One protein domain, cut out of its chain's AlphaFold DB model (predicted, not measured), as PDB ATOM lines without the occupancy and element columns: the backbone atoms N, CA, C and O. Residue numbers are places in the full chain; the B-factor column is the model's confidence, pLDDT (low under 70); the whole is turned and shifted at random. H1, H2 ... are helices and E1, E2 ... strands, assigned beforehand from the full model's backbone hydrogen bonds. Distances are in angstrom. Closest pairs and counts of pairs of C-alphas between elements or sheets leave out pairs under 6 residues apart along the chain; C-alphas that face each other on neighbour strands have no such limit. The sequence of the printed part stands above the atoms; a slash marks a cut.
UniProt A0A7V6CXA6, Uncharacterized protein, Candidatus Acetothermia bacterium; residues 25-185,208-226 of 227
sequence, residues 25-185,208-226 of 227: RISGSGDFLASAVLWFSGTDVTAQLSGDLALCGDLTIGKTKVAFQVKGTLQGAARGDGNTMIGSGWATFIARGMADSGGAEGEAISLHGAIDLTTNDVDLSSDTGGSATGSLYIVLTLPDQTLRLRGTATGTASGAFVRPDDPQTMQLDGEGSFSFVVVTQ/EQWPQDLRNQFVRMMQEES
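What this domain is: This is residues 25 to 185 and 208 to 226 of the 227 residues of an uncharacterized protein of Candidatus Acetothermia bacterium (UniProt A0A7V6CXA6). The model is a closed barrel of eight long strands, E1 to E8, that run slantwise round a common axis, each folding back beside the one before until E8 meets E1. One helix, H1, lies on the outside of the barrel wall, over E4 and E5. The printed part has 180 residues, with eight named strands followed by one named helix along the chain; the class is mostly strand, and the neighbour strands are antiparallel all round the ring. The whole is compact, with a radius of gyration of the C-alphas of 17.1 A, yet elongated in outline, spanning 54 by 35 by 30 A.

Where its parts are: Strand E1, residues 25 to 41, begins with C-alpha 25 at (-39.603, -42.350, -54.344) and is 41.9 A long from first to last C-alpha. E2, residues 44 to 61, measures 43.9 A, and E3, residues 64 to 81, measures 45.3 A. E4 holds residues 86 to 100 and is 40.1 A long; E5 holds residues 107 to 119 and is 36.1 A long. E6, residues 130 to 141, measures 31.4 A, and E7, residues 146 to 162, measures 40.3 A. E8, residues 170 to 184, is 40.0 A long and ends with C-alpha 184 at (-42.610, -37.218, -57.527). Helix H1, residues 212 to 223, is 15.8 A long and ends with C-alpha 223 at (-38.812, -19.673, -55.764).

How they stand to each other: E1 to E8 form a meander, each strand the antiparallel neighbour of the one before, and each two in succession make a hairpin. E1 and E2 stand at 173 degrees between their directions, with N 33 and O 52 within hydrogen-bond range at 3.0 A. E6 and E7 stand at 141 degrees, with N 138 and O 149 at 2.9 A. The ring closes where E8 and E1 are antiparallel neighbours at 150 degrees, with N 32 and O 176 at 2.8 A. Several strands bend, among them E7, by 79 degrees at residue 151. Among the pairs that are apart are E1 and E5, and E4 and E8. H1 is on the barrel, outside it, at a height over the sheet of 9.6 A. It runs slantwise to the strands, at 36 degrees to E4 on the local plane. The closest C-alphas of H1 and E5 are those of Phe 218 and Ala 114, 6.8 A apart. In H1 every O i to N i+4 pair is within hydrogen-bond range.

The domain as a whole: The two C-alphas farthest apart are those of Gly 42 and Ala 104, 57.6 A. Residues 186 to 207 are not printed, and C-alphas 185 and 208 are 23.0 A apart across this cut, in the link from E8 to H1. Of the links that are printed whole, none is long. The mean pLDDT of the printed part is 83.8; it is under 70 at residues 102 to 105, 120 to 129, 185 and 223 to 226.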
ATOM      1  N   ARG A  25     -39.052 -42.124 -55.668       87.81
ATOM      2  CA  ARG A  25     -39.603 -42.350 -54.344       87.81
ATOM      3  C   ARG A  25     -38.460 -42.265 -53.363       87.81
ATOM      4  O   ARG A  25     -37.443 -42.924 -53.549       87.81
ATOM      5  N   ILE A  26     -38.646 -41.500 -52.307       89.06
ATOM      6  CA  ILE A  26     -37.752 -41.517 -51.158       89.06
ATOM      7  C   ILE A  26     -38.568 -41.976 -49.955       89.06
ATOM      8  O   ILE A  26     -39.697 -41.537 -49.728       89.06
ATOM      9  N   SER A  27     -38.011 -42.914 -49.213       91.25
ATOM     10  CA  SER A  27     -38.574 -43.383 -47.955       91.25
ATOM     11  C   SER A  27     -37.465 -43.428 -46.936       91.25
ATOM     12  O   SER A  27     -36.364 -43.871 -47.258       91.25
ATOM     13  N   GLY A  28     -37.743 -43.005 -45.718       91.38
ATOM     14  CA  GLY A  28     -36.704 -42.954 -44.713       91.38
ATOM     15  C   GLY A  28     -37.235 -42.705 -43.326       91.38
ATOM     16  O   GLY A  28     -38.442 -42.646 -43.078       91.38
ATOM     17  N   SER A  29     -36.279 -42.556 -42.432       91.56
ATOM     18  CA  SER A  29     -36.492 -42.163 -41.058       91.56
ATOM     19  C   SER A  29     -35.391 -41.211 -40.633       91.56
ATOM     20  O   SER A  29     -34.338 -41.113 -41.267       91.56
ATOM     21  N   GLY A  30     -35.618 -40.505 -39.545       89.75
ATOM     22  CA  GLY A  30     -34.591 -39.672 -38.967       89.75
ATOM     23  C   GLY A  30     -34.855 -39.386 -37.514       89.75
ATOM     24  O   GLY A  30     -35.990 -39.480 -37.054       89.75
ATOM     25  N   ASP A  31     -33.787 -38.995 -36.844       91.56
ATOM     26  CA  ASP A  31     -33.817 -38.521 -35.476       91.56
ATOM     27  C   ASP A  31     -33.475 -37.035 -35.462       91.56
ATOM     28  O   ASP A  31     -32.745 -36.526 -36.325       91.56
ATOM     29  N   PHE A  32     -33.992 -36.333 -34.466       89.25
ATOM     30  CA  PHE A  32     -33.644 -34.949 -34.218       89.25
ATOM     31  C   PHE A  32     -33.407 -34.683 -32.740       89.25
ATOM     32  O   PHE A  32     -34.008 -35.310 -31.872       89.25
ATOM     33  N   LEU A  33     -32.545 -33.705 -32.480       91.56
ATOM     34  CA  LEU A  33     -32.319 -33.115 -31.166       91.56
ATOM     35  C   LEU A  33     -32.643 -31.636 -31.282       91.56
ATOM     36  O   LEU A  33     -32.021 -30.943 -32.085       91.56
ATOM     37  N   ALA A  34     -33.618 -31.155 -30.520       90.56
ATOM     38  CA  ALA A  34     -34.104 -29.791 -30.655       90.56
ATOM     39  C   ALA A  34     -34.388 -29.140 -29.305       90.56
ATOM     40  O   ALA A  34     -34.815 -29.786 -28.349       90.56
ATOM     41  N   SER A  35     -34.211 -27.826 -29.281       89.69
ATOM     42  CA  SER A  35     -34.677 -26.962 -28.206       89.69
ATOM     43  C   SER A  35     -35.923 -26.227 -28.675       89.69
ATOM     44  O   SER A  35     -35.954 -25.683 -29.782       89.69
ATOM     45  N   ALA A  36     -36.945 -26.205 -27.827       88.50
ATOM     46  CA  ALA A  36     -38.184 -25.481 -28.030       88.50
ATOM     47  C   ALA A  36     -38.342 -24.396 -26.960       88.50
ATOM     48  O   ALA A  36     -38.356 -24.686 -25.764       88.50
ATOM     49  N   VAL A  37     -38.493 -23.145 -27.387       89.62
ATOM     50  CA  VAL A  37     -38.848 -22.022 -26.512       89.62
ATOM     51  C   VAL A  37     -40.355 -21.832 -26.564       89.62
ATOM     52  O   VAL A  37     -40.925 -21.770 -27.650       89.62
ATOM     53  N   LEU A  38     -40.994 -21.764 -25.398       87.56
ATOM     54  CA  LEU A  38     -42.442 -21.757 -25.217       87.56
ATOM     55  C   LEU A  38     -42.920 -20.409 -24.663       87.56
ATOM     56  O   LEU A  38     -42.350 -19.878 -23.705       87.56
ATOM     57  N   TRP A  39     -44.033 -19.919 -25.209       88.94
ATOM     58  CA  TRP A  39     -44.776 -18.763 -24.707       88.94
ATOM     59  C   TRP A  39     -46.242 -19.119 -24.491       88.94
ATOM     60  O   TRP A  39     -46.852 -19.818 -25.302       88.94
ATOM     61  N   PHE A  40     -46.811 -18.579 -23.415       86.38
ATOM     62  CA  PHE A  40     -48.178 -18.851 -22.986       86.38
ATOM     63  C   PHE A  40     -48.999 -17.562 -22.959       86.38
ATOM     64  O   PHE A  40     -48.559 -16.545 -22.421       86.38
ATOM     65  N   SER A  41     -50.218 -17.623 -23.489       88.62
ATOM     66  CA  SER A  41     -51.214 -16.556 -23.386       88.62
ATOM     67  C   SER A  41     -52.564 -17.162 -23.011       88.62
ATOM     68  O   SER A  41     -53.342 -17.575 -23.866       88.62
ATOM     69  N   GLY A  42     -52.849 -17.239 -21.710       89.94
ATOM     70  CA  GLY A  42     -53.994 -18.009 -21.225       89.94
ATOM     71  C   GLY A  42     -53.743 -19.500 -21.440       89.94
ATOM     72  O   GLY A  42     -52.832 -20.046 -20.823       89.94
ATOM     73  N   THR A  43     -54.541 -20.141 -22.297       85.94
ATOM     74  CA  THR A  43     -54.355 -21.557 -22.664       85.94
ATOM     75  C   THR A  43     -53.703 -21.740 -24.028       85.94
ATOM     76  O   THR A  43     -53.276 -22.847 -24.338       85.94
ATOM     77  N   ASP A  44     -53.549 -20.662 -24.804       85.75
ATOM     78  CA  ASP A  44     -52.746 -20.686 -26.020       85.75
ATOM     79  C   ASP A  44     -51.272 -20.901 -25.660       85.75
ATOM     80  O   ASP A  44     -50.689 -20.155 -24.864       85.75
ATOM     81  N   VAL A  45     -50.670 -21.900 -26.296       86.19
ATOM     82  CA  VAL A  45     -49.242 -22.203 -26.243       86.19
ATOM     83  C   VAL A  45     -48.665 -21.959 -27.627       86.19
ATOM     84  O   VAL A  45     -49.208 -22.425 -28.625       86.19
ATOM     85  N   THR A  46     -47.552 -21.243 -27.700       89.31
ATOM     86  CA  THR A  46     -46.757 -21.122 -28.927       89.31
ATOM     87  C   THR A  46     -45.337 -21.564 -28.646       89.31
ATOM     88  O   THR A  46     -44.838 -21.369 -27.538       89.31
ATOM     89  N   ALA A  47     -44.696 -22.170 -29.638       88.12
ATOM     90  CA  ALA A  47     -43.331 -22.640 -29.538       88.12
ATOM     91  C   ALA A  47     -42.521 -22.214 -30.759       88.12
ATOM     92  O   ALA A  47     -43.041 -22.187 -31.874       88.12
ATOM     93  N   GLN A  48     -41.241 -21.943 -30.552       91.25
ATOM     94  CA  GLN A  48     -40.232 -21.909 -31.606       91.25
ATOM     95  C   GLN A  48     -39.256 -23.037 -31.341       91.25
ATOM     96  O   GLN A  48     -38.785 -23.173 -30.216       91.25
ATOM     97  N   LEU A  49     -38.972 -23.836 -32.362       90.69
ATOM     98  CA  LEU A  49     -38.096 -24.993 -32.257       90.69
ATOM     99  C   LEU A  49     -36.914 -24.847 -33.210       90.69
ATOM    100  O   LEU A  49     -37.051 -24.363 -34.336       90.69
ATOM    101  N   SER A  50     -35.747 -25.284 -32.766       93.00
ATOM    102  CA  SER A  50     -34.560 -25.376 -33.608       93.00
ATOM    103  C   SER A  50     -33.670 -26.499 -33.123       93.00
ATOM    104  O   SER A  50     -33.566 -26.719 -31.915       93.00
ATOM    105  N   GLY A  51     -33.017 -27.192 -34.046       93.88
ATOM    106  CA  GLY A  51     -32.232 -28.351 -33.672       93.88
ATOM    107  C   GLY A  51     -31.424 -28.963 -34.797       93.88
ATOM    108  O   GLY A  51     -31.496 -28.537 -35.954       93.88
ATOM    109  N   ASP A  52     -30.691 -29.998 -34.421       96.44
ATOM    110  CA  ASP A  52     -29.962 -30.865 -35.327       96.44
ATOM    111  C   ASP A  52     -30.868 -31.998 -35.813       96.44
ATOM    112  O   ASP A  52     -31.735 -32.497 -35.095       96.44
ATOM    113  N   LEU A  53     -30.637 -32.416 -37.053       95.31
ATOM    114  CA  LEU A  53     -31.407 -33.425 -37.761       95.31
ATOM    115  C   LEU A  53     -30.458 -34.447 -38.391       95.31
ATOM    116  O   LEU A  53     -29.483 -34.071 -39.046       95.31
ATOM    117  N   ALA A  54     -30.765 -35.732 -38.261       95.50
ATOM    118  CA  ALA A  54     -30.060 -36.808 -38.949       95.50
ATOM    119  C   ALA A  54     -31.063 -37.727 -39.643       95.50
ATOM    120  O   ALA A  54     -31.918 -38.311 -38.987       95.50
ATOM    121  N   LEU A  55     -30.957 -37.855 -40.968       94.19
ATOM    122  CA  LEU A  55     -31.873 -38.653 -41.785       94.19
ATOM    123  C   LEU A  55     -31.131 -39.790 -42.457       94.19
ATOM    124  O   LEU A  55     -30.005 -39.625 -42.931       94.19
ATOM    125  N   CYS A  56     -31.810 -40.914 -42.584       94.19
ATOM    126  CA  CYS A  56     -31.381 -42.025 -43.402       94.19
ATOM    127  C   CYS A  56     -32.570 -42.620 -44.150       94.19
ATOM    128  O   CYS A  56     -33.730 -42.449 -43.776       94.19
ATOM    129  N   GLY A  57     -32.286 -43.320 -45.234       93.44
ATOM    130  CA  GLY A  57     -33.339 -43.981 -45.977       93.44
ATOM    131  C   GLY A  57     -32.870 -44.467 -47.322       93.44
ATOM    132  O   GLY A  57     -31.680 -44.637 -47.571       93.44
ATOM    133  N   ASP A  58     -33.846 -44.661 -48.188       91.88
ATOM    134  CA  ASP A  58     -33.675 -45.151 -49.534       91.88
ATOM    135  C   ASP A  58     -34.263 -44.158 -50.533       91.88
ATOM    136  O   ASP A  58     -35.415 -43.739 -50.414       91.88
ATOM    137  N   LEU A  59     -33.478 -43.839 -51.554       90.88
ATOM    138  CA  LEU A  59     -33.894 -43.138 -52.755       90.88
ATOM    139  C   LEU A  59     -34.030 -44.156 -53.883       90.88
ATOM    140  O   LEU A  59     -33.080 -44.847 -54.239       90.88
ATOM    141  N   THR A  60     -35.217 -44.239 -54.467       89.69
ATOM    142  CA  THR A  60     -35.492 -45.045 -55.653       89.69
ATOM    143  C   THR A  60     -35.763 -44.118 -56.822       89.69
ATOM    144  O   THR A  60     -36.674 -43.304 -56.736       89.69
ATOM    145  N   ILE A  61     -35.006 -44.244 -57.911       85.81
ATOM    146  CA  ILE A  61     -35.238 -43.533 -59.175       85.81
ATOM    147  C   ILE A  61     -35.352 -44.584 -60.277       85.81
ATOM    148  O   ILE A  61     -34.384 -45.275 -60.612       85.81
ATOM    149  N   GLY A  62     -36.558 -44.750 -60.824       84.75
ATOM    150  CA  GLY A  62     -36.837 -45.833 -61.764       84.75
ATOM    151  C   GLY A  62     -36.641 -47.206 -61.109       84.75
ATOM    152  O   GLY A  62     -37.433 -47.609 -60.267       84.75
ATOM    153  N   LYS A  63     -35.593 -47.942 -61.505       82.12
ATOM    154  CA  LYS A  63     -35.254 -49.269 -60.943       82.12
ATOM    155  C   LYS A  63     -34.057 -49.247 -59.994       82.12
ATOM    156  O   LYS A  63     -33.717 -50.281 -59.424       82.12
ATOM    157  N   THR A  64     -33.393 -48.104 -59.867       84.75
ATOM    158  CA  THR A  64     -32.190 -47.969 -59.051       84.75
ATOM    159  C   THR A  64     -32.600 -47.559 -57.652       84.75
ATOM    160  O   THR A  64     -33.304 -46.565 -57.496       84.75
ATOM    161  N   LYS A  65     -32.152 -48.320 -56.652       88.94
ATOM    162  CA  LYS A  65     -32.355 -48.035 -55.234       88.94
ATOM    163  C   LYS A  65     -31.002 -47.738 -54.593       88.94
ATOM    164  O   LYS A  65     -30.078 -48.532 -54.747       88.94
ATOM    165  N   VAL A  66     -30.907 -46.611 -53.902       90.19
ATOM    166  CA  VAL A  66     -29.677 -46.072 -53.316       90.19
ATOM    167  C   VAL A  66     -29.967 -45.696 -51.869       90.19
ATOM    168  O   VAL A  66     -30.920 -44.962 -51.609       90.19
ATOM    169  N   ALA A  67     -29.170 -46.195 -50.928       92.38
ATOM    170  CA  ALA A  67     -29.294 -45.785 -49.534       92.38
ATOM    171  C   ALA A  67     -28.693 -44.386 -49.358       92.38
ATOM    172  O   ALA A  67     -27.702 -44.062 -50.004       92.38
ATOM    173  N   PHE A  68     -29.236 -43.556 -48.477       93.06
ATOM    174  CA  PHE A  68     -28.651 -42.256 -48.163       93.06
ATOM    175  C   PHE A  68     -28.550 -42.020 -46.665       93.06
ATOM    176  O   PHE A  68     -29.315 -42.568 -45.868       93.06
ATOM    177  N   GLN A  69     -27.604 -41.161 -46.296       94.00
ATOM    178  CA  GLN A  69     -27.487 -40.602 -44.956       94.00
ATOM    179  C   GLN A  69     -27.163 -39.119 -45.070       94.00
ATOM    180  O   GLN A  69     -26.192 -38.742 -45.728       94.00
ATOM    181  N   VAL A  70     -27.964 -38.280 -44.419       94.69
ATOM    182  CA  VAL A  70     -27.763 -36.831 -44.391       94.69
ATOM    183  C   VAL A  70     -27.870 -36.291 -42.975       94.69
ATOM    184  O   VAL A  70     -28.578 -36.836 -42.132       94.69
ATOM    185  N   LYS A  71     -27.161 -35.197 -42.716       97.06
ATOM    186  CA  LYS A  71     -27.238 -34.449 -41.462       97.06
ATOM    187  C   LYS A  71     -27.478 -32.987 -41.749       97.06
ATOM    188  O   LYS A  71     -27.066 -32.475 -42.791       97.06
ATOM    189  N   GLY A  72     -28.146 -32.321 -40.831       96.12
ATOM    190  CA  GLY A  72     -28.622 -30.983 -41.069       96.12
ATOM    191  C   GLY A  72     -29.210 -30.334 -39.845       96.12
ATOM    192  O   GLY A  72     -29.006 -30.783 -38.723       96.12
ATOM    193  N   THR A  73     -29.964 -29.280 -40.106       95.19
ATOM    194  CA  THR A  73     -30.659 -28.510 -39.086       95.19
ATOM    195  C   THR A  73     -32.122 -28.387 -39.448       95.19
ATOM    196  O   THR A  73     -32.475 -28.296 -40.629       95.19
ATOM    197  N   LEU A  74     -32.954 -28.306 -38.423       93.56
ATOM    198  CA  LEU A  74     -34.370 -28.010 -38.533       93.56
ATOM    199  C   LEU A  74     -34.681 -26.715 -37.777       93.56
ATOM    200  O   LEU A  74     -34.074 -26.411 -36.749       93.56
ATOM    201  N   GLN A  75     -35.635 -25.956 -38.296       92.25
ATOM    202  CA  GLN A  75     -36.220 -24.788 -37.649       92.25
ATOM    203  C   GLN A  75     -37.723 -24.878 -37.792       92.25
ATOM    204  O   GLN A  75     -38.217 -25.239 -38.855       92.25
ATOM    205  N   GLY A  76     -38.462 -24.522 -36.757       91.81
ATOM    206  CA  GLY A  76     -39.902 -24.607 -36.810       91.81
ATOM    207  C   GLY A  76     -40.597 -23.778 -35.756       91.81
ATOM    208  O   GLY A  76     -39.988 -23.049 -34.970       91.81
ATOM    209  N   ALA A  77     -41.905 -23.932 -35.739       89.75
ATOM    210  CA  ALA A  77     -42.776 -23.363 -34.745       89.75
ATOM    211  C   ALA A  77     -43.944 -24.300 -34.496       89.75
ATOM    212  O   ALA A  77     -44.302 -25.103 -35.353       89.75
ATOM    213  N   ALA A  78     -44.566 -24.156 -33.339       88.81
ATOM    214  CA  ALA A  78     -45.810 -24.832 -33.043       88.81
ATOM    215  C   ALA A  78     -46.788 -23.885 -32.359       88.81
ATOM    216  O   ALA A  78     -46.401 -22.892 -31.737       88.81
ATOM    217  N   ARG A  79     -48.067 -24.215 -32.460       87.88
ATOM    218  CA  ARG A  79     -49.135 -23.619 -31.669       87.88
ATOM    219  C   ARG A  79     -50.018 -24.732 -31.136       87.88
ATOM    220  O   ARG A  79     -50.286 -25.687 -31.851       87.88
ATOM    221  N   GLY A  80     -50.508 -24.587 -29.917       86.56
ATOM    222  CA  GLY A  80     -51.527 -25.470 -29.374       86.56
ATOM    223  C   GLY A  80     -52.405 -24.773 -28.352       86.56
ATOM    224  O   GLY A  80     -52.162 -23.625 -27.981       86.56
ATOM    225  N   ASP A  81     -53.425 -25.488 -27.900       83.19
ATOM    226  CA  ASP A  81     -54.287 -25.072 -26.798       83.19
ATOM    227  C   ASP A  81     -54.178 -26.090 -25.663       83.19
ATOM    228  O   ASP A  81     -54.577 -27.246 -25.801       83.19
ATOM    229  N   GLY A  82     -53.654 -25.650 -24.520       77.06
ATOM    230  CA  GLY A  82     -53.463 -26.483 -23.334       77.06
ATOM    231  C   GLY A  82     -54.762 -27.035 -22.733       77.06
ATOM    232  O   GLY A  82     -54.696 -27.943 -21.912       77.06
ATOM    233  N   ASN A  83     -55.938 -26.530 -23.129       78.38
ATOM    234  CA  ASN A  83     -57.223 -27.114 -22.729       78.38
ATOM    235  C   ASN A  83     -57.619 -28.324 -23.575       78.38
ATOM    236  O   ASN A  83     -58.192 -29.278 -23.054       78.38
ATOM    237  N   THR A  84     -57.398 -28.246 -24.887       78.81
ATOM    238  CA  THR A  84     -57.833 -29.277 -25.840       78.81
ATOM    239  C   THR A  84     -56.726 -30.264 -26.169       78.81
ATOM    240  O   THR A  84     -57.017 -31.338 -26.684       78.81
ATOM    241  N   MET A  85     -55.473 -29.909 -25.864       75.62
ATOM    242  CA  MET A  85     -54.265 -30.636 -26.256       75.62
ATOM    243  C   MET A  85     -54.127 -30.791 -27.779       75.62
ATOM    244  O   MET A  85     -53.374 -31.636 -28.256       75.62
ATOM    245  N   ILE A  86     -54.839 -29.966 -28.553       80.12
ATOM    246  CA  ILE A  86     -54.719 -29.917 -30.010       80.12
ATOM    247  C   ILE A  86     -53.603 -28.943 -30.362       80.12
ATOM    248  O   ILE A  86     -53.508 -27.853 -29.787       80.12
ATOM    249  N   GLY A  87     -52.774 -29.336 -31.325       82.38
ATOM    250  CA  GLY A  87     -51.634 -28.554 -31.766       82.38
ATOM    251  C   GLY A  87     -51.349 -28.689 -33.255       82.38
ATOM    252  O   GLY A  87     -51.703 -29.671 -33.911       82.38
ATOM    253  N   SER A  88     -50.682 -27.673 -33.778       85.25
ATOM    254  CA  SER A  88     -50.139 -27.620 -35.129       85.25
ATOM    255  C   SER A  88     -48.665 -27.259 -35.043       85.25
ATOM    256  O   SER A  88     -48.270 -26.435 -34.215       85.25
ATOM    257  N   GLY A  89     -47.851 -27.884 -35.882       87.44
ATOM    258  CA  GLY A  89     -46.414 -27.677 -35.938       87.44
ATOM    259  C   GLY A  89     -45.952 -27.525 -37.374       87.44
ATOM    260  O   GLY A  89     -46.367 -28.275 -38.247       87.44
ATOM    261  N   TRP A  90     -45.057 -26.578 -37.609       89.81
ATOM    262  CA  TRP A  90     -44.482 -26.312 -38.919       89.81
ATOM    263  C   TRP A  90     -42.974 -26.289 -38.794       89.81
ATOM    264  O   TRP A  90     -42.444 -25.697 -37.854       89.81
ATOM    265  N   ALA A  91     -42.272 -26.899 -39.736       90.88
ATOM    266  CA  ALA A  91     -40.819 -26.880 -39.741       90.88
ATOM    267  C   ALA A  91     -40.262 -26.809 -41.156       90.88
ATOM    268  O   ALA A  91     -40.844 -27.333 -42.098       90.88
ATOM    269  N   THR A  92     -39.096 -26.198 -41.291       92.25
ATOM    270  CA  THR A  92     -38.233 -26.271 -42.465       92.25
ATOM    271  C   THR A  92     -36.917 -26.913 -42.067       92.25
ATOM    272  O   THR A  92     -36.426 -26.693 -40.958       92.25
ATOM    273  N   PHE A  93     -36.310 -27.673 -42.968       93.25
ATOM    274  CA  PHE A  93     -35.017 -28.291 -42.717       93.25
ATOM    275  C   PHE A  93     -34.101 -28.220 -43.930       93.25
ATOM    276  O   PHE A  93     -34.541 -28.137 -45.077       93.25
ATOM    277  N   ILE A  94     -32.804 -28.274 -43.642       94.19
ATOM    278  CA  ILE A  94     -31.730 -28.371 -44.627       94.19
ATOM    279  C   ILE A  94     -30.778 -29.449 -44.135       94.19
ATOM    280  O   ILE A  94     -30.263 -29.339 -43.025       94.19
ATOM    281  N   ALA A  95     -30.521 -30.462 -44.955       94.88
ATOM    282  CA  ALA A  95     -29.605 -31.548 -44.651       94.88
ATOM    283  C   ALA A  95     -28.735 -31.903 -45.857       94.88
ATOM    284  O   ALA A  95     -29.153 -31.784 -47.005       94.88
ATOM    285  N   ARG A  96     -27.503 -32.343 -45.599       95.88
ATOM    286  CA  ARG A  96     -26.528 -32.737 -46.621       95.88
ATOM    287  C   ARG A  96     -25.843 -34.033 -46.236       95.88
ATOM    288  O   ARG A  96     -25.677 -34.329 -45.052       95.88
ATOM    289  N   GLY A  97     -25.419 -34.790 -47.233       93.75
ATOM    290  CA  GLY A  97     -24.705 -36.033 -47.000       93.75
ATOM    291  C   GLY A  97     -24.437 -36.789 -48.284       93.75
ATOM    292  O   GLY A  97     -24.207 -36.171 -49.320       93.75
ATOM    293  N   MET A  98     -24.436 -38.115 -48.187       90.62
ATOM    294  CA  MET A  98     -24.023 -38.995 -49.276       90.62
ATOM    295  C   MET A  98     -25.090 -40.055 -49.544       90.62
ATOM    296  O   MET A  98     -25.701 -40.583 -48.610       90.62
ATOM    297  N   ALA A  99     -25.274 -40.378 -50.818       88.56
ATOM    298  CA  ALA A  99     -26.028 -41.524 -51.289       88.56
ATOM    299  C   ALA A  99     -25.048 -42.634 -51.710       88.56
ATOM    300  O   ALA A  99     -24.125 -42.406 -52.493       88.56
ATOM    301  N   ASP A 100     -25.211 -43.826 -51.148       85.75
ATOM    302  CA  ASP A 100     -24.376 -44.994 -51.413       85.75
ATOM    303  C   ASP A 100     -24.876 -45.731 -52.658       85.75
ATOM    304  O   ASP A 100     -25.774 -46.577 -52.597       85.75
ATOM    305  N   SER A 101     -24.301 -45.383 -53.809       71.44
ATOM    306  CA  SER A 101     -24.581 -46.014 -55.102       71.44
ATOM    307  C   SER A 101     -23.819 -47.332 -55.316       71.44
ATOM    308  O   SER A 101     -23.870 -47.898 -56.409       71.44
ATOM    309  N   GLY A 102     -23.119 -47.852 -54.296       62.56
ATOM    310  CA  GLY A 102     -22.301 -49.065 -54.388       62.56
ATOM    311  C   GLY A 102     -20.933 -48.861 -55.059       62.56
ATOM    312  O   GLY A 102     -20.231 -49.839 -55.332       62.56
ATOM    313  N   GLY A 103     -20.553 -47.609 -55.341       59.31
ATOM    314  CA  GLY A 103     -19.220 -47.199 -55.793       59.31
ATOM    315  C   GLY A 103     -18.264 -46.868 -54.637       59.31
ATOM    316  O   GLY A 103     -18.668 -46.769 -53.484       59.31
ATOM    317  N   ALA A 104     -16.972 -46.688 -54.939       60.19
ATOM    318  CA  ALA A 104     -15.942 -46.393 -53.929       60.19
ATOM    319  C   ALA A 104     -16.078 -44.998 -53.278       60.19
ATOM    320  O   ALA A 104     -15.536 -44.777 -52.197       60.19
ATOM    321  N   GLU A 105     -16.806 -44.079 -53.915       69.44
ATOM    322  CA  GLU A 105     -17.157 -42.760 -53.388       69.44
ATOM    323  C   GLU A 105     -18.668 -42.570 -53.590       69.44
ATOM    324  O   GLU A 105     -19.160 -42.719 -54.708       69.44
ATOM    325  N   GLY A 106     -19.414 -42.319 -52.509       74.88
ATOM    326  CA  GLY A 106     -20.851 -42.035 -52.595       74.88
ATOM    327  C   GLY A 106     -21.137 -40.722 -53.333       74.88
ATOM    328  O   GLY A 106     -20.250 -39.891 -53.523       74.88
ATOM    329  N   GLU A 107     -22.387 -40.504 -53.723       85.56
ATOM    330  CA  GLU A 107     -22.812 -39.277 -54.402       85.56
ATOM    331  C   GLU A 107     -23.277 -38.230 -53.393       85.56
ATOM    332  O   GLU A 107     -24.079 -38.527 -52.510       85.56
ATOM    333  N   ALA A 108     -22.790 -36.994 -53.514       90.62
ATOM    334  CA  ALA A 108     -23.215 -35.913 -52.634       90.62
ATOM    335  C   ALA A 108     -24.679 -35.544 -52.900       90.62
ATOM    336  O   ALA A 108     -25.056 -35.274 -54.041       90.62
ATOM    337  N   ILE A 109     -25.478 -35.479 -51.835       92.38
ATOM    338  CA  ILE A 109     -26.888 -35.096 -51.906       92.38
ATOM    339  C   ILE A 109     -27.209 -33.968 -50.926       92.38
ATOM    340  O   ILE A 109     -26.606 -33.856 -49.851       92.38
ATOM    341  N   SER A 110     -28.194 -33.148 -51.286       93.50
ATOM    342  CA  SER A 110     -28.775 -32.123 -50.415       93.50
ATOM    343  C   SER A 110     -30.286 -32.293 -50.360       93.50
ATOM    344  O   SER A 110     -30.923 -32.464 -51.394       93.50
ATOM    345  N   LEU A 111     -30.854 -32.233 -49.160       91.94
ATOM    346  CA  LEU A 111     -32.289 -32.231 -48.913       91.94
ATOM    347  C   LEU A 111     -32.675 -30.901 -48.287       91.94
ATOM    348  O   LEU A 111     -32.197 -30.573 -47.202       91.94
ATOM    349  N   HIS A 112     -33.556 -30.162 -48.943       92.12
ATOM    350  CA  HIS A 112     -34.280 -29.055 -48.332       92.12
ATOM    351  C   HIS A 112     -35.744 -29.454 -48.246       92.12
ATOM    352  O   HIS A 112     -36.265 -30.067 -49.174       92.12
ATOM    353  N   GLY A 113     -36.421 -29.143 -47.153       89.88
ATOM    354  CA  GLY A 113     -37.820 -29.520 -47.049       89.88
ATOM    355  C   GLY A 113     -38.596 -28.731 -46.029       89.88
ATOM    356  O   GLY A 113     -38.041 -27.945 -45.257       89.88
ATOM    357  N   ALA A 114     -39.902 -28.959 -46.053       90.31
ATOM    358  CA  ALA A 114     -40.837 -28.386 -45.111       90.31
ATOM    359  C   ALA A 114     -41.852 -29.430 -44.652       90.31
ATOM    360  O   ALA A 114     -42.179 -30.361 -45.390       90.31
ATOM    361  N   ILE A 115     -42.318 -29.268 -43.421       88.19
ATOM    362  CA  ILE A 115     -43.211 -30.184 -42.725       88.19
ATOM    363  C   ILE A 115     -44.367 -29.373 -42.148       88.19
ATOM    364  O   ILE A 115     -44.134 -28.335 -41.529       88.19
ATOM    365  N   ASP A 116     -45.584 -29.869 -42.335       87.50
ATOM    366  CA  ASP A 116     -46.796 -29.385 -41.674       87.50
ATOM    367  C   ASP A 116     -47.410 -30.549 -40.897       87.50
ATOM    368  O   ASP A 116     -47.787 -31.555 -41.493       87.50
ATOM    369  N   LEU A 117     -47.447 -30.445 -39.574       83.31
ATOM    370  CA  LEU A 117     -47.854 -31.494 -38.652       83.31
ATOM    371  C   LEU A 117     -49.080 -31.054 -37.864       83.31
ATOM    372  O   LEU A 117     -49.149 -29.938 -37.349       83.31
ATOM    373  N   THR A 118     -50.009 -31.985 -37.677       78.25
ATOM    374  CA  THR A 118     -51.150 -31.796 -36.779       78.25
ATOM    375  C   THR A 118     -51.149 -32.883 -35.714       78.25
ATOM    376  O   THR A 118     -50.875 -34.053 -35.996       78.25
ATOM    377  N   THR A 119     -51.418 -32.487 -34.471       76.25
ATOM    378  CA  THR A 119     -51.541 -33.401 -33.333       76.25
ATOM    379  C   THR A 119     -52.971 -33.348 -32.825       76.25
ATOM    380  O   THR A 119     -53.427 -32.314 -32.334       76.25
ATOM    381  N   ASN A 120     -53.666 -34.478 -32.912       66.19
ATOM    382  CA  ASN A 120     -55.000 -34.634 -32.330       66.19
ATOM    383  C   ASN A 120     -54.963 -35.411 -31.007       66.19
ATOM    384  O   ASN A 120     -55.993 -35.527 -30.351       66.19
ATOM    385  N   ASP A 121     -53.797 -35.953 -30.638       57.53
ATOM    386  CA  ASP A 121     -53.621 -36.785 -29.454       57.53
ATOM    387  C   ASP A 121     -52.215 -36.568 -28.869       57.53
ATOM    388  O   ASP A 121     -51.209 -37.048 -29.402       57.53
ATOM    389  N   VAL A 122     -52.133 -35.775 -27.800       54.09
ATOM    390  CA  VAL A 122     -50.936 -35.715 -26.954       54.09
ATOM    391  C   VAL A 122     -51.134 -36.762 -25.870       54.09
ATOM    392  O   VAL A 122     -51.758 -36.501 -24.839       54.09
ATOM    393  N   ASP A 123     -50.622 -37.963 -26.121       51.75
ATOM    394  CA  ASP A 123     -50.630 -39.029 -25.131       51.75
ATOM    395  C   ASP A 123     -49.645 -38.700 -23.999       51.75
ATOM    396  O   ASP A 123     -48.450 -38.951 -24.092       51.75
ATOM    397  N   LEU A 124     -50.158 -38.133 -22.904       46.94
ATOM    398  CA  LEU A 124     -49.386 -37.846 -21.690       46.94
ATOM    399  C   LEU A 124     -49.101 -39.103 -20.841       46.94
ATOM    400  O   LEU A 124     -48.555 -38.981 -19.742       46.94
ATOM    401  N   SER A 125     -49.537 -40.292 -21.278       46.22
ATOM    402  CA  SER A 125     -49.405 -41.541 -20.514       46.22
ATOM    403  C   SER A 125     -48.158 -42.359 -20.858       46.22
ATOM    404  O   SER A 125     -47.829 -43.295 -20.124       46.22
ATOM    405  N   SER A 126     -47.452 -41.998 -21.927       47.31
ATOM    406  CA  SER A 126     -46.236 -42.661 -22.395       47.31
ATOM    407  C   SER A 126     -45.005 -41.757 -22.235       47.31
ATOM    408  O   SER A 126     -45.111 -40.540 -22.130       47.31
ATOM    409  N   ASP A 127     -43.807 -42.352 -22.228       50.62
ATOM    410  CA  ASP A 127     -42.524 -41.622 -22.192       50.62
ATOM    411  C   ASP A 127     -42.295 -40.740 -23.451       50.62
ATOM    412  O   ASP A 127     -41.287 -40.041 -23.569       50.62
ATOM    413  N   THR A 128     -43.231 -40.763 -24.405       53.22
ATOM    414  CA  THR A 128     -43.292 -39.891 -25.581       53.22
ATOM    415  C   THR A 128     -44.120 -38.641 -25.286       53.22
ATOM    416  O   THR A 128     -45.305 -38.726 -25.003       53.22
ATOM    417  N   GLY A 129     -43.508 -37.461 -25.412       60.69
ATOM    418  CA  GLY A 129     -44.140 -36.155 -25.176       60.69
ATOM    419  C   GLY A 129     -45.149 -35.705 -26.243       60.69
ATOM    420  O   GLY A 129     -45.773 -34.659 -26.081       60.69
ATOM    421  N   GLY A 130     -45.323 -36.470 -27.323       71.44
ATOM    422  CA  GLY A 130     -46.349 -36.257 -28.343       71.44
ATOM    423  C   GLY A 130     -46.079 -37.045 -29.624       71.44
ATOM    424  O   GLY A 130     -44.936 -37.413 -29.914       71.44
ATOM    425  N   SER A 131     -47.134 -37.291 -30.405       78.12
ATOM    426  CA  SER A 131     -47.039 -37.848 -31.758       78.12
ATOM    427  C   SER A 131     -47.791 -36.969 -32.751       78.12
ATOM    428  O   SER A 131     -48.792 -36.339 -32.406       78.12
ATOM    429  N   ALA A 132     -47.290 -36.899 -33.978       80.38
ATOM    430  CA  ALA A 132     -47.860 -36.069 -35.024       80.38
ATOM    431  C   ALA A 132     -47.770 -36.763 -36.378       80.38
ATOM    432  O   ALA A 132     -46.790 -37.450 -36.668       80.38
ATOM    433  N   THR A 133     -48.763 -36.522 -37.227       83.19
ATOM    434  CA  THR A 133     -48.721 -36.898 -38.640       83.19
ATOM    435  C   THR A 133     -49.072 -35.681 -39.479       83.19
ATOM    436  O   THR A 133     -49.880 -34.840 -39.075       83.19
ATOM    437  N   GLY A 134     -48.469 -35.580 -40.656       83.12
ATOM    438  CA  GLY A 134     -48.846 -34.550 -41.602       83.12
ATOM    439  C   GLY A 134     -48.053 -34.581 -42.897       83.12
ATOM    440  O   GLY A 134     -47.557 -35.625 -43.323       83.12
ATOM    441  N   SER A 135     -48.001 -33.426 -43.542       86.50
ATOM    442  CA  SER A 135     -47.510 -33.232 -44.902       86.50
ATOM    443  C   SER A 135     -46.008 -32.984 -44.922       86.50
ATOM    444  O   SER A 135     -45.484 -32.253 -44.084       86.50
ATOM    445  N   LEU A 136     -45.322 -33.542 -45.918       87.31
ATOM    446  CA  LEU A 136     -43.890 -33.360 -46.136       87.31
ATOM    447  C   LEU A 136     -43.609 -32.993 -47.595       87.31
ATOM    448  O   LEU A 136     -44.073 -33.661 -48.525       87.31
ATOM    449  N   TYR A 137     -42.827 -31.935 -47.784       87.81
ATOM    450  CA  TYR A 137     -42.275 -31.522 -49.069       87.81
ATOM    451  C   TYR A 137     -40.756 -31.594 -49.010       87.81
ATOM    452  O   TYR A 137     -40.150 -31.099 -48.059       87.81
ATOM    453  N   ILE A 138     -40.150 -32.208 -50.024       89.00
ATOM    454  CA  ILE A 138     -38.699 -32.348 -50.144       89.00
ATOM    455  C   ILE A 138     -38.253 -31.906 -51.532       89.00
ATOM    456  O   ILE A 138     -38.725 -32.416 -52.547       89.00
ATOM    457  N   VAL A 139     -37.256 -31.033 -51.552       89.31
ATOM    458  CA  VAL A 139     -36.375 -30.782 -52.686       89.31
ATOM    459  C   VAL A 139     -35.087 -31.564 -52.453       89.31
ATOM    460  O   VAL A 139     -34.322 -31.279 -51.532       89.31
ATOM    461  N   LEU A 140     -34.864 -32.573 -53.286       89.81
ATOM    462  CA  LEU A 140     -33.645 -33.369 -53.308       89.81
ATOM    463  C   LEU A 140     -32.766 -32.895 -54.464       89.81
ATOM    464  O   LEU A 140     -33.143 -33.024 -55.626       89.81
ATOM    465  N   THR A 141     -31.577 -32.396 -54.148       89.75
ATOM    466  CA  THR A 141     -30.553 -32.041 -55.131       89.75
ATOM    467  C   THR A 141     -29.515 -33.152 -55.212       89.75
ATOM    468  O   THR A 141     -28.845 -33.466 -54.224       89.75
ATOM    469  N   LEU A 142     -29.391 -33.721 -56.406       87.62
ATOM    470  CA  LEU A 142     -28.350 -34.649 -56.833       87.62
ATOM    471  C   LEU A 142     -27.363 -33.906 -57.756       87.62
ATOM    472  O   LEU A 142     -27.670 -32.796 -58.201       87.62
ATOM    473  N   PRO A 143     -26.190 -34.481 -58.075       84.75
ATOM    474  CA  PRO A 143     -25.210 -33.824 -58.943       84.75
ATOM    475  C   PRO A 143     -25.734 -33.457 -60.340       84.75
ATOM    476  O   PRO A 143     -25.273 -32.481 -60.928       84.75
ATOM    477  N   ASP A 144     -26.674 -34.235 -60.877       81.50
ATOM    478  CA  ASP A 144     -27.176 -34.132 -62.250       81.50
ATOM    479  C   ASP A 144     -28.657 -33.735 -62.349       81.50
ATOM    480  O   ASP A 144     -29.122 -33.379 -63.433       81.50
ATOM    481  N   GLN A 145     -29.401 -33.767 -61.241       84.31
ATOM    482  CA  GLN A 145     -30.828 -33.458 -61.240       84.31
ATOM    483  C   GLN A 145     -31.330 -32.936 -59.895       84.31
ATOM    484  O   GLN A 145     -30.762 -33.192 -58.836       84.31
ATOM    485  N   THR A 146     -32.460 -32.233 -59.938       85.50
ATOM    486  CA  THR A 146     -33.221 -31.845 -58.747       85.50
ATOM    487  C   THR A 146     -34.600 -32.487 -58.808       85.50
ATOM    488  O   THR A 146     -35.293 -32.387 -59.818       85.50
ATOM    489  N   LEU A 147     -34.990 -33.157 -57.727       85.44
ATOM    490  CA  LEU A 147     -36.257 -33.862 -57.591       85.44
ATOM    491  C   LEU A 147     -37.128 -33.169 -56.549       85.44
ATOM    492  O   LEU A 147     -36.654 -32.792 -55.480       85.44
ATOM    493  N   ARG A 148     -38.416 -33.038 -56.861       85.06
ATOM    494  CA  ARG A 148     -39.427 -32.481 -55.959       85.06
ATOM    495  C   ARG A 148     -40.369 -33.589 -55.555       85.06
ATOM    496  O   ARG A 148     -40.994 -34.211 -56.414       85.06
ATOM    497  N   LEU A 149     -40.443 -33.840 -54.261       85.81
ATOM    498  CA  LEU A 149     -41.187 -34.958 -53.721       85.81
ATOM    499  C   LEU A 149     -42.188 -34.476 -52.678       85.81
ATOM    500  O   LEU A 149     -41.916 -33.562 -51.897       85.81
ATOM    501  N   ARG A 150     -43.356 -35.110 -52.678       86.75
ATOM    502  CA  ARG A 150     -44.459 -34.834 -51.758       86.75
ATOM    503  C   ARG A 150     -44.959 -36.120 -51.129       86.75
ATOM    504  O   ARG A 150     -44.940 -37.168 -51.769       86.75
ATOM    505  N   GLY A 151     -45.416 -36.028 -49.892       84.44
ATOM    506  CA  GLY A 151     -46.043 -37.147 -49.202       84.44
ATOM    507  C   GLY A 151     -46.242 -36.836 -47.733       84.44
ATOM    508  O   GLY A 151     -46.563 -35.698 -47.383       84.44
ATOM    509  N   THR A 152     -46.058 -37.842 -46.889       84.50
ATOM    510  CA  THR A 152     -46.403 -37.761 -45.471       84.50
ATOM    511  C   THR A 152     -45.206 -38.030 -44.575       84.50
ATOM    512  O   THR A 152     -44.269 -38.752 -44.932       84.50
ATOM    513  N   ALA A 153     -45.255 -37.426 -43.392       86.31
ATOM    514  CA  ALA A 153     -44.356 -37.710 -42.291       86.31
ATOM    515  C   ALA A 153     -45.169 -38.022 -41.035       86.31
ATOM    516  O   ALA A 153     -46.165 -37.356 -40.747       86.31
ATOM    517  N   THR A 154     -44.703 -39.002 -40.274       85.44
ATOM    518  CA  THR A 154     -45.176 -39.282 -38.918       85.44
ATOM    519  C   THR A 154     -43.987 -39.200 -37.987       85.44
ATOM    520  O   THR A 154     -42.939 -39.773 -38.290       85.44
ATOM    521  N   GLY A 155     -44.135 -38.510 -36.864       83.38
ATOM    522  CA  GLY A 155     -43.066 -38.360 -35.892       83.38
ATOM    523  C   GLY A 155     -43.541 -38.386 -34.453       83.38
ATOM    524  O   GLY A 155     -44.714 -38.173 -34.150       83.38
ATOM    525  N   THR A 156     -42.591 -38.657 -33.572       83.38
ATOM    526  CA  THR A 156     -42.732 -38.576 -32.123       83.38
ATOM    527  C   THR A 156     -41.682 -37.627 -31.576       83.38
ATOM    528  O   THR A 156     -40.596 -37.491 -32.142       83.38
ATOM    529  N   ALA A 157     -42.004 -36.966 -30.472       82.62
ATOM    530  CA  ALA A 157     -41.067 -36.119 -29.752       82.62
ATOM    531  C   ALA A 157     -41.216 -36.355 -28.252       82.62
ATOM    532  O   ALA A 157     -42.312 -36.620 -27.763       82.62
ATOM    533  N   SER A 158     -40.125 -36.238 -27.513       80.88
ATOM    534  CA  SER A 158     -40.089 -36.218 -26.055       80.88
ATOM    535  C   SER A 158     -39.105 -35.146 -25.600       80.88
ATOM    536  O   SER A 158     -38.257 -34.690 -26.364       80.88
ATOM    537  N   GLY A 159     -39.223 -34.694 -24.357       82.94
ATOM    538  CA  GLY A 159     -38.280 -33.724 -23.820       82.94
ATOM    539  C   GLY A 159     -38.581 -33.327 -22.390       82.94
ATOM    540  O   GLY A 159     -39.565 -33.762 -21.791       82.94
ATOM    541  N   ALA A 160     -37.704 -32.498 -21.840       82.19
ATOM    542  CA  ALA A 160     -37.778 -32.040 -20.464       82.19
ATOM    543  C   ALA A 160     -37.577 -30.528 -20.379       82.19
ATOM    544  O   ALA A 160     -36.829 -29.932 -21.154       82.19
ATOM    545  N   PHE A 161     -38.224 -29.907 -19.390       85.19
ATOM    546  CA  PHE A 161     -37.982 -28.503 -19.086       85.19
ATOM    547  C   PHE A 161     -36.547 -28.297 -18.605       85.19
ATOM    548  O   PHE A 161     -36.079 -28.971 -17.685       85.19
ATOM    549  N   VAL A 162     -35.882 -27.311 -19.193       88.06
ATOM    550  CA  VAL A 162     -34.535 -26.883 -18.818       88.06
ATOM    551  C   VAL A 162     -34.561 -25.445 -18.318       88.06
ATOM    552  O   VAL A 162     -35.576 -24.749 -18.397       88.06
ATOM    553  N   ARG A 163     -33.441 -24.984 -17.748       90.75
ATOM    554  CA  ARG A 163     -33.297 -23.560 -17.438       90.75
ATOM    555  C   ARG A 163     -33.291 -22.796 -18.771       90.75
ATOM    556  O   ARG A 163     -32.394 -23.068 -19.562       90.75
ATOM    557  N   PRO A 164     -34.227 -21.864 -18.996       88.25
ATOM    558  CA  PRO A 164     -34.278 -21.115 -20.240       88.25
ATOM    559  C   PRO A 164     -33.125 -20.110 -20.312       88.25
ATOM    560  O   PRO A 164     -32.706 -19.559 -19.286       88.25
ATOM    561  N   ASP A 165     -32.652 -19.847 -21.529       86.94
ATOM    562  CA  ASP A 165     -31.659 -18.797 -21.787       86.94
ATOM    563  C   ASP A 165     -32.226 -17.391 -21.524       86.94
ATOM    564  O   ASP A 165     -31.523 -16.508 -21.027       86.94
ATOM    565  N   ASP A 166     -33.519 -17.197 -21.802       86.06
ATOM    566  CA  ASP A 166     -34.273 -16.002 -21.427       86.06
ATOM    567  C   ASP A 166     -35.107 -16.287 -20.163       86.06
ATOM    568  O   ASP A 166     -36.000 -17.135 -20.185       86.06
ATOM    569  N   PRO A 167     -34.884 -15.574 -19.044       84.56
ATOM    570  CA  PRO A 167     -35.635 -15.794 -17.810       84.56
ATOM    571  C   PRO A 167     -37.142 -15.496 -17.919       84.56
ATOM    572  O   PRO A 167     -37.878 -15.815 -16.985       84.56
ATOM    573  N   GLN A 168     -37.609 -14.863 -19.001       84.56
ATOM    574  CA  GLN A 168     -39.030 -14.604 -19.256       84.56
ATOM    575  C   GLN A 168     -39.721 -15.701 -20.079       84.56
ATOM    576  O   GLN A 168     -40.920 -15.581 -20.341       84.56
ATOM    577  N   THR A 169     -39.008 -16.755 -20.482       85.81
ATOM    578  CA  THR A 169     -39.555 -17.849 -21.298       85.81
ATOM    579  C   THR A 169     -39.528 -19.183 -20.558       85.81
ATOM    580  O   THR A 169     -39.012 -19.296 -19.445       85.81
ATOM    581  N   MET A 170     -40.130 -20.211 -21.155       87.94
ATOM    582  CA  MET A 170     -39.874 -21.600 -20.779       87.94
ATOM    583  C   MET A 170     -39.140 -22.283 -21.925       87.94
ATOM    584  O   MET A 170     -39.421 -22.001 -23.086       87.94
ATOM    585  N   GLN A 171     -38.225 -23.190 -21.601       87.62
ATOM    586  CA  GLN A 171     -37.478 -23.941 -22.597       87.62
ATOM    587  C   GLN A 171     -37.603 -25.434 -22.328       87.62
ATOM    588  O   GLN A 171     -37.548 -25.878 -21.177       87.62
ATOM    589  N   LEU A 172     -37.780 -26.186 -23.406       86.81
ATOM    590  CA  LEU A 172     -37.811 -27.636 -23.428       86.81
ATOM    591  C   LEU A 172     -36.707 -28.113 -24.364       86.81
ATOM    592  O   LEU A 172     -36.692 -27.730 -25.529       86.81
ATOM    593  N   ASP A 173     -35.814 -28.952 -23.858       87.06
ATOM    594  CA  ASP A 173     -34.864 -29.671 -24.702       87.06
ATOM    595  C   ASP A 173     -35.387 -31.088 -24.898       87.06
ATOM    596  O   ASP A 173     -35.855 -31.733 -23.951       87.06
ATOM    597  N   GLY A 174     -35.351 -31.546 -26.142       85.88
ATOM    598  CA  GLY A 174     -36.000 -32.778 -26.531       85.88
ATOM    599  C   GLY A 174     -35.315 -33.498 -27.672       85.88
ATOM    600  O   GLY A 174     -34.477 -32.959 -28.398       85.88
ATOM    601  N   GLU A 175     -35.723 -34.746 -27.813       86.94
ATOM    602  CA  GLU A 175     -35.375 -35.603 -28.926       86.94
ATOM    603  C   GLU A 175     -36.648 -36.088 -29.602       86.94
ATOM    604  O   GLU A 175     -37.736 -36.101 -29.023       86.94
ATOM    605  N   GLY A 176     -36.526 -36.486 -30.854       85.50
ATOM    606  CA  GLY A 176     -37.637 -37.097 -31.545       85.50
ATOM    607  C   GLY A 176     -37.188 -37.893 -32.740       85.50
ATOM    608  O   GLY A 176     -36.038 -37.829 -33.168       85.50
ATOM    609  N   SER A 177     -38.135 -38.651 -33.264       85.25
ATOM    610  CA  SER A 177     -37.934 -39.492 -34.430       85.25
ATOM    611  C   SER A 177     -39.053 -39.245 -35.422       85.25
ATOM    612  O   SER A 177     -40.165 -38.868 -35.045       85.25
ATOM    613  N   PHE A 178     -38.779 -39.454 -36.698       85.75
ATOM    614  CA  PHE A 178     -39.807 -39.425 -37.718       85.75
ATOM    615  C   PHE A 178     -39.545 -40.446 -38.811       85.75
ATOM    616  O   PHE A 178     -38.421 -40.887 -39.035       85.75
ATOM    617  N   SER A 179     -40.617 -40.811 -39.498       86.88
ATOM    618  CA  SER A 179     -40.625 -41.679 -40.667       86.88
ATOM    619  C   SER A 179     -41.395 -40.995 -41.782       86.88
ATOM    620  O   SER A 179     -42.317 -40.219 -41.518       86.88
ATOM    621  N   PHE A 180     -40.996 -41.238 -43.024       87.75
ATOM    622  CA  PHE A 180     -41.595 -40.558 -44.161       87.75
ATOM    623  C   PHE A 180     -41.550 -41.375 -45.442       87.75
ATOM    624  O   PHE A 180     -40.657 -42.199 -45.662       87.75
ATOM    625  N   VAL A 181     -42.505 -41.078 -46.321       86.06
ATOM    626  CA  VAL A 181     -42.544 -41.551 -47.704       86.06
ATOM    627  C   VAL A 181     -42.993 -40.393 -48.580       86.06
ATOM    628  O   VAL A 181     -44.065 -39.835 -48.360       86.06
ATOM    629  N   VAL A 182     -42.185 -40.036 -49.580       81.38
ATOM    630  CA  VAL A 182     -42.543 -38.997 -50.553       81.38
ATOM    631  C   VAL A 182     -42.202 -39.427 -51.983       81.38
ATOM    632  O   VAL A 182     -41.253 -40.180 -52.219       81.38
ATOM    633  N   VAL A 183     -43.012 -38.973 -52.940       83.69
ATOM    634  CA  VAL A 183     -42.968 -39.363 -54.360       83.69
ATOM    635  C   VAL A 183     -43.001 -38.138 -55.275       83.69
ATOM    636  O   VAL A 183     -43.461 -37.068 -54.869       83.69
ATOM    637  N   THR A 184     -42.506 -38.272 -56.506       79.00
ATOM    638  CA  THR A 184     -42.610 -37.218 -57.527       79.00
ATOM    639  C   THR A 184     -44.052 -37.028 -57.996       79.00
ATOM    640  O   THR A 184     -44.821 -37.982 -58.137       79.00
ATOM    641  N   GLN A 185     -44.429 -35.771 -58.242       61.09
ATOM    642  CA  GLN A 185     -45.733 -35.416 -58.802       61.09
ATOM    643  C   GLN A 185     -45.800 -35.959 -60.237       61.09
ATOM    644  O   GLN A 185     -45.080 -35.461 -61.091       61.09
ATOM    645  N   GLU A 208     -51.072 -19.967 -44.648       82.25
ATOM    646  CA  GLU A 208     -51.640 -18.779 -44.000       82.25
ATOM    647  C   GLU A 208     -51.375 -18.772 -42.492       82.25
ATOM    648  O   GLU A 208     -51.121 -17.713 -41.914       82.25
ATOM    649  N   GLN A 209     -51.363 -19.955 -41.875       81.12
ATOM    650  CA  GLN A 209     -51.133 -20.116 -40.438       81.12
ATOM    651  C   GLN A 209     -49.653 -20.160 -40.048       81.12
ATOM    652  O   GLN A 209     -49.323 -20.078 -38.864       81.12
ATOM    653  N   TRP A 210     -48.751 -20.270 -41.025       84.88
ATOM    654  CA  TRP A 210     -47.328 -20.392 -40.752       84.88
ATOM    655  C   TRP A 210     -46.770 -19.053 -40.258       84.88
ATOM    656  O   TRP A 210     -47.115 -17.995 -40.802       84.88
ATOM    657  N   PRO A 211     -45.835 -19.067 -39.290       84.81
ATOM    658  CA  PRO A 211     -45.054 -17.884 -38.970       84.81
ATOM    659  C   PRO A 211     -44.417 -17.298 -40.229       84.81
ATOM    660  O   PRO A 211     -43.899 -18.028 -41.079       84.81
ATOM    661  N   GLN A 212     -44.433 -15.968 -40.335       86.00
ATOM    662  CA  GLN A 212     -43.999 -15.259 -41.538       86.00
ATOM    663  C   GLN A 212     -42.587 -15.661 -41.980       86.00
ATOM    664  O   GLN A 212     -42.357 -15.830 -43.174       86.00
ATOM    665  N   ASP A 213     -41.666 -15.861 -41.038       85.31
ATOM    666  CA  ASP A 213     -40.293 -16.251 -41.351       85.31
ATOM    667  C   ASP A 213     -40.213 -17.654 -41.961       85.31
ATOM    668  O   ASP A 213     -39.561 -17.825 -42.990       85.31
ATOM    669  N   LEU A 214     -40.929 -18.639 -41.406       84.88
ATOM    670  CA  LEU A 214     -40.985 -19.998 -41.963       84.88
ATOM    671  C   LEU A 214     -41.658 -20.012 -43.331       84.88
ATOM    672  O   LEU A 214     -41.157 -20.642 -44.260       84.88
ATOM    673  N   ARG A 215     -42.751 -19.256 -43.491       85.81
ATOM    674  CA  ARG A 215     -43.403 -19.097 -44.791       85.81
ATOM    675  C   ARG A 215     -42.459 -18.474 -45.812       85.81
ATOM    676  O   ARG A 215     -42.396 -18.952 -46.935       85.81
ATOM    677  N   ASN A 216     -41.710 -17.436 -45.446       86.44
ATOM    678  CA  ASN A 216     -40.745 -16.808 -46.349       86.44
ATOM    679  C   ASN A 216     -39.608 -17.768 -46.717       86.44
ATOM    680  O   ASN A 216     -39.188 -17.790 -47.870       86.44
ATOM    681  N   GLN A 217     -39.117 -18.568 -45.764       82.25
ATOM    682  CA  GLN A 217     -38.112 -19.597 -46.035       82.25
ATOM    683  C   GLN A 217     -38.647 -20.659 -47.000       82.25
ATOM    684  O   GLN A 217     -37.965 -20.992 -47.967       82.25
ATOM    685  N   PHE A 218     -39.874 -21.133 -46.778       82.75
ATOM    686  CA  PHE A 218     -40.542 -22.074 -47.667       82.75
ATOM    687  C   PHE A 218     -40.784 -21.473 -49.052       82.75
ATOM    688  O   PHE A 218     -40.402 -22.071 -50.044       82.75
ATOM    689  N   VAL A 219     -41.329 -20.260 -49.148       82.50
ATOM    690  CA  VAL A 219     -41.551 -19.578 -50.431       82.50
ATOM    691  C   VAL A 219     -40.237 -19.342 -51.167       82.50
ATOM    692  O   VAL A 219     -40.189 -19.550 -52.371       82.50
ATOM    693  N   ARG A 220     -39.161 -18.957 -50.472       81.62
ATOM    694  CA  ARG A 220     -37.836 -18.816 -51.086       81.62
ATOM    695  C   ARG A 220     -37.332 -20.151 -51.620       81.62
ATOM    696  O   ARG A 220     -36.869 -20.188 -52.751       81.62
ATOM    697  N   MET A 221     -37.482 -21.233 -50.853       73.50
ATOM    698  CA  MET A 221     -37.193 -22.590 -51.326       73.50
ATOM    699  C   MET A 221     -38.001 -22.892 -52.592       73.50
ATOM    700  O   MET A 221     -37.414 -23.279 -53.590       73.50
ATOM    701  N   MET A 222     -39.296 -22.555 -52.592       71.62
ATOM    702  CA  MET A 222     -40.209 -22.685 -53.732       71.62
ATOM    703  C   MET A 222     -39.917 -21.745 -54.922       71.62
ATOM    704  O   MET A 222     -40.477 -21.925 -56.002       71.62
ATOM    705  N   GLN A 223     -39.092 -20.707 -54.752       69.31
ATOM    706  CA  GLN A 223     -38.812 -19.673 -55.764       69.31
ATOM    707  C   GLN A 223     -37.409 -19.780 -56.357       69.31
ATOM    708  O   GLN A 223     -37.271 -19.643 -57.570       69.31
ATOM    709  N   GLU A 224     -36.398 -20.111 -55.545       59.50
ATOM    710  CA  GLU A 224     -35.072 -20.556 -56.015       59.50
ATOM    711  C   GLU A 224     -35.191 -21.804 -56.927       59.50
ATOM    712  O   GLU A 224     -34.269 -22.157 -57.647       59.50
ATOM    713  N   GLU A 225     -36.368 -22.436 -56.936       51.50
ATOM    714  CA  GLU A 225     -36.850 -23.497 -57.825       51.50
ATOM    715  C   GLU A 225     -37.256 -23.072 -59.258       51.50
ATOM    716  O   GLU A 225     -37.524 -23.956 -60.080       51.50
ATOM    717  N   SER A 226     -37.403 -21.777 -59.566       44.84
ATOM    718  CA  SER A 226     -37.951 -21.299 -60.859       44.84
ATOM    719  C   SER A 226     -36.916 -20.700 -61.822       44.84
ATOM    720  O   SER A 226     -37.275 -20.388 -62.960       44.84
TER     721      SER A 226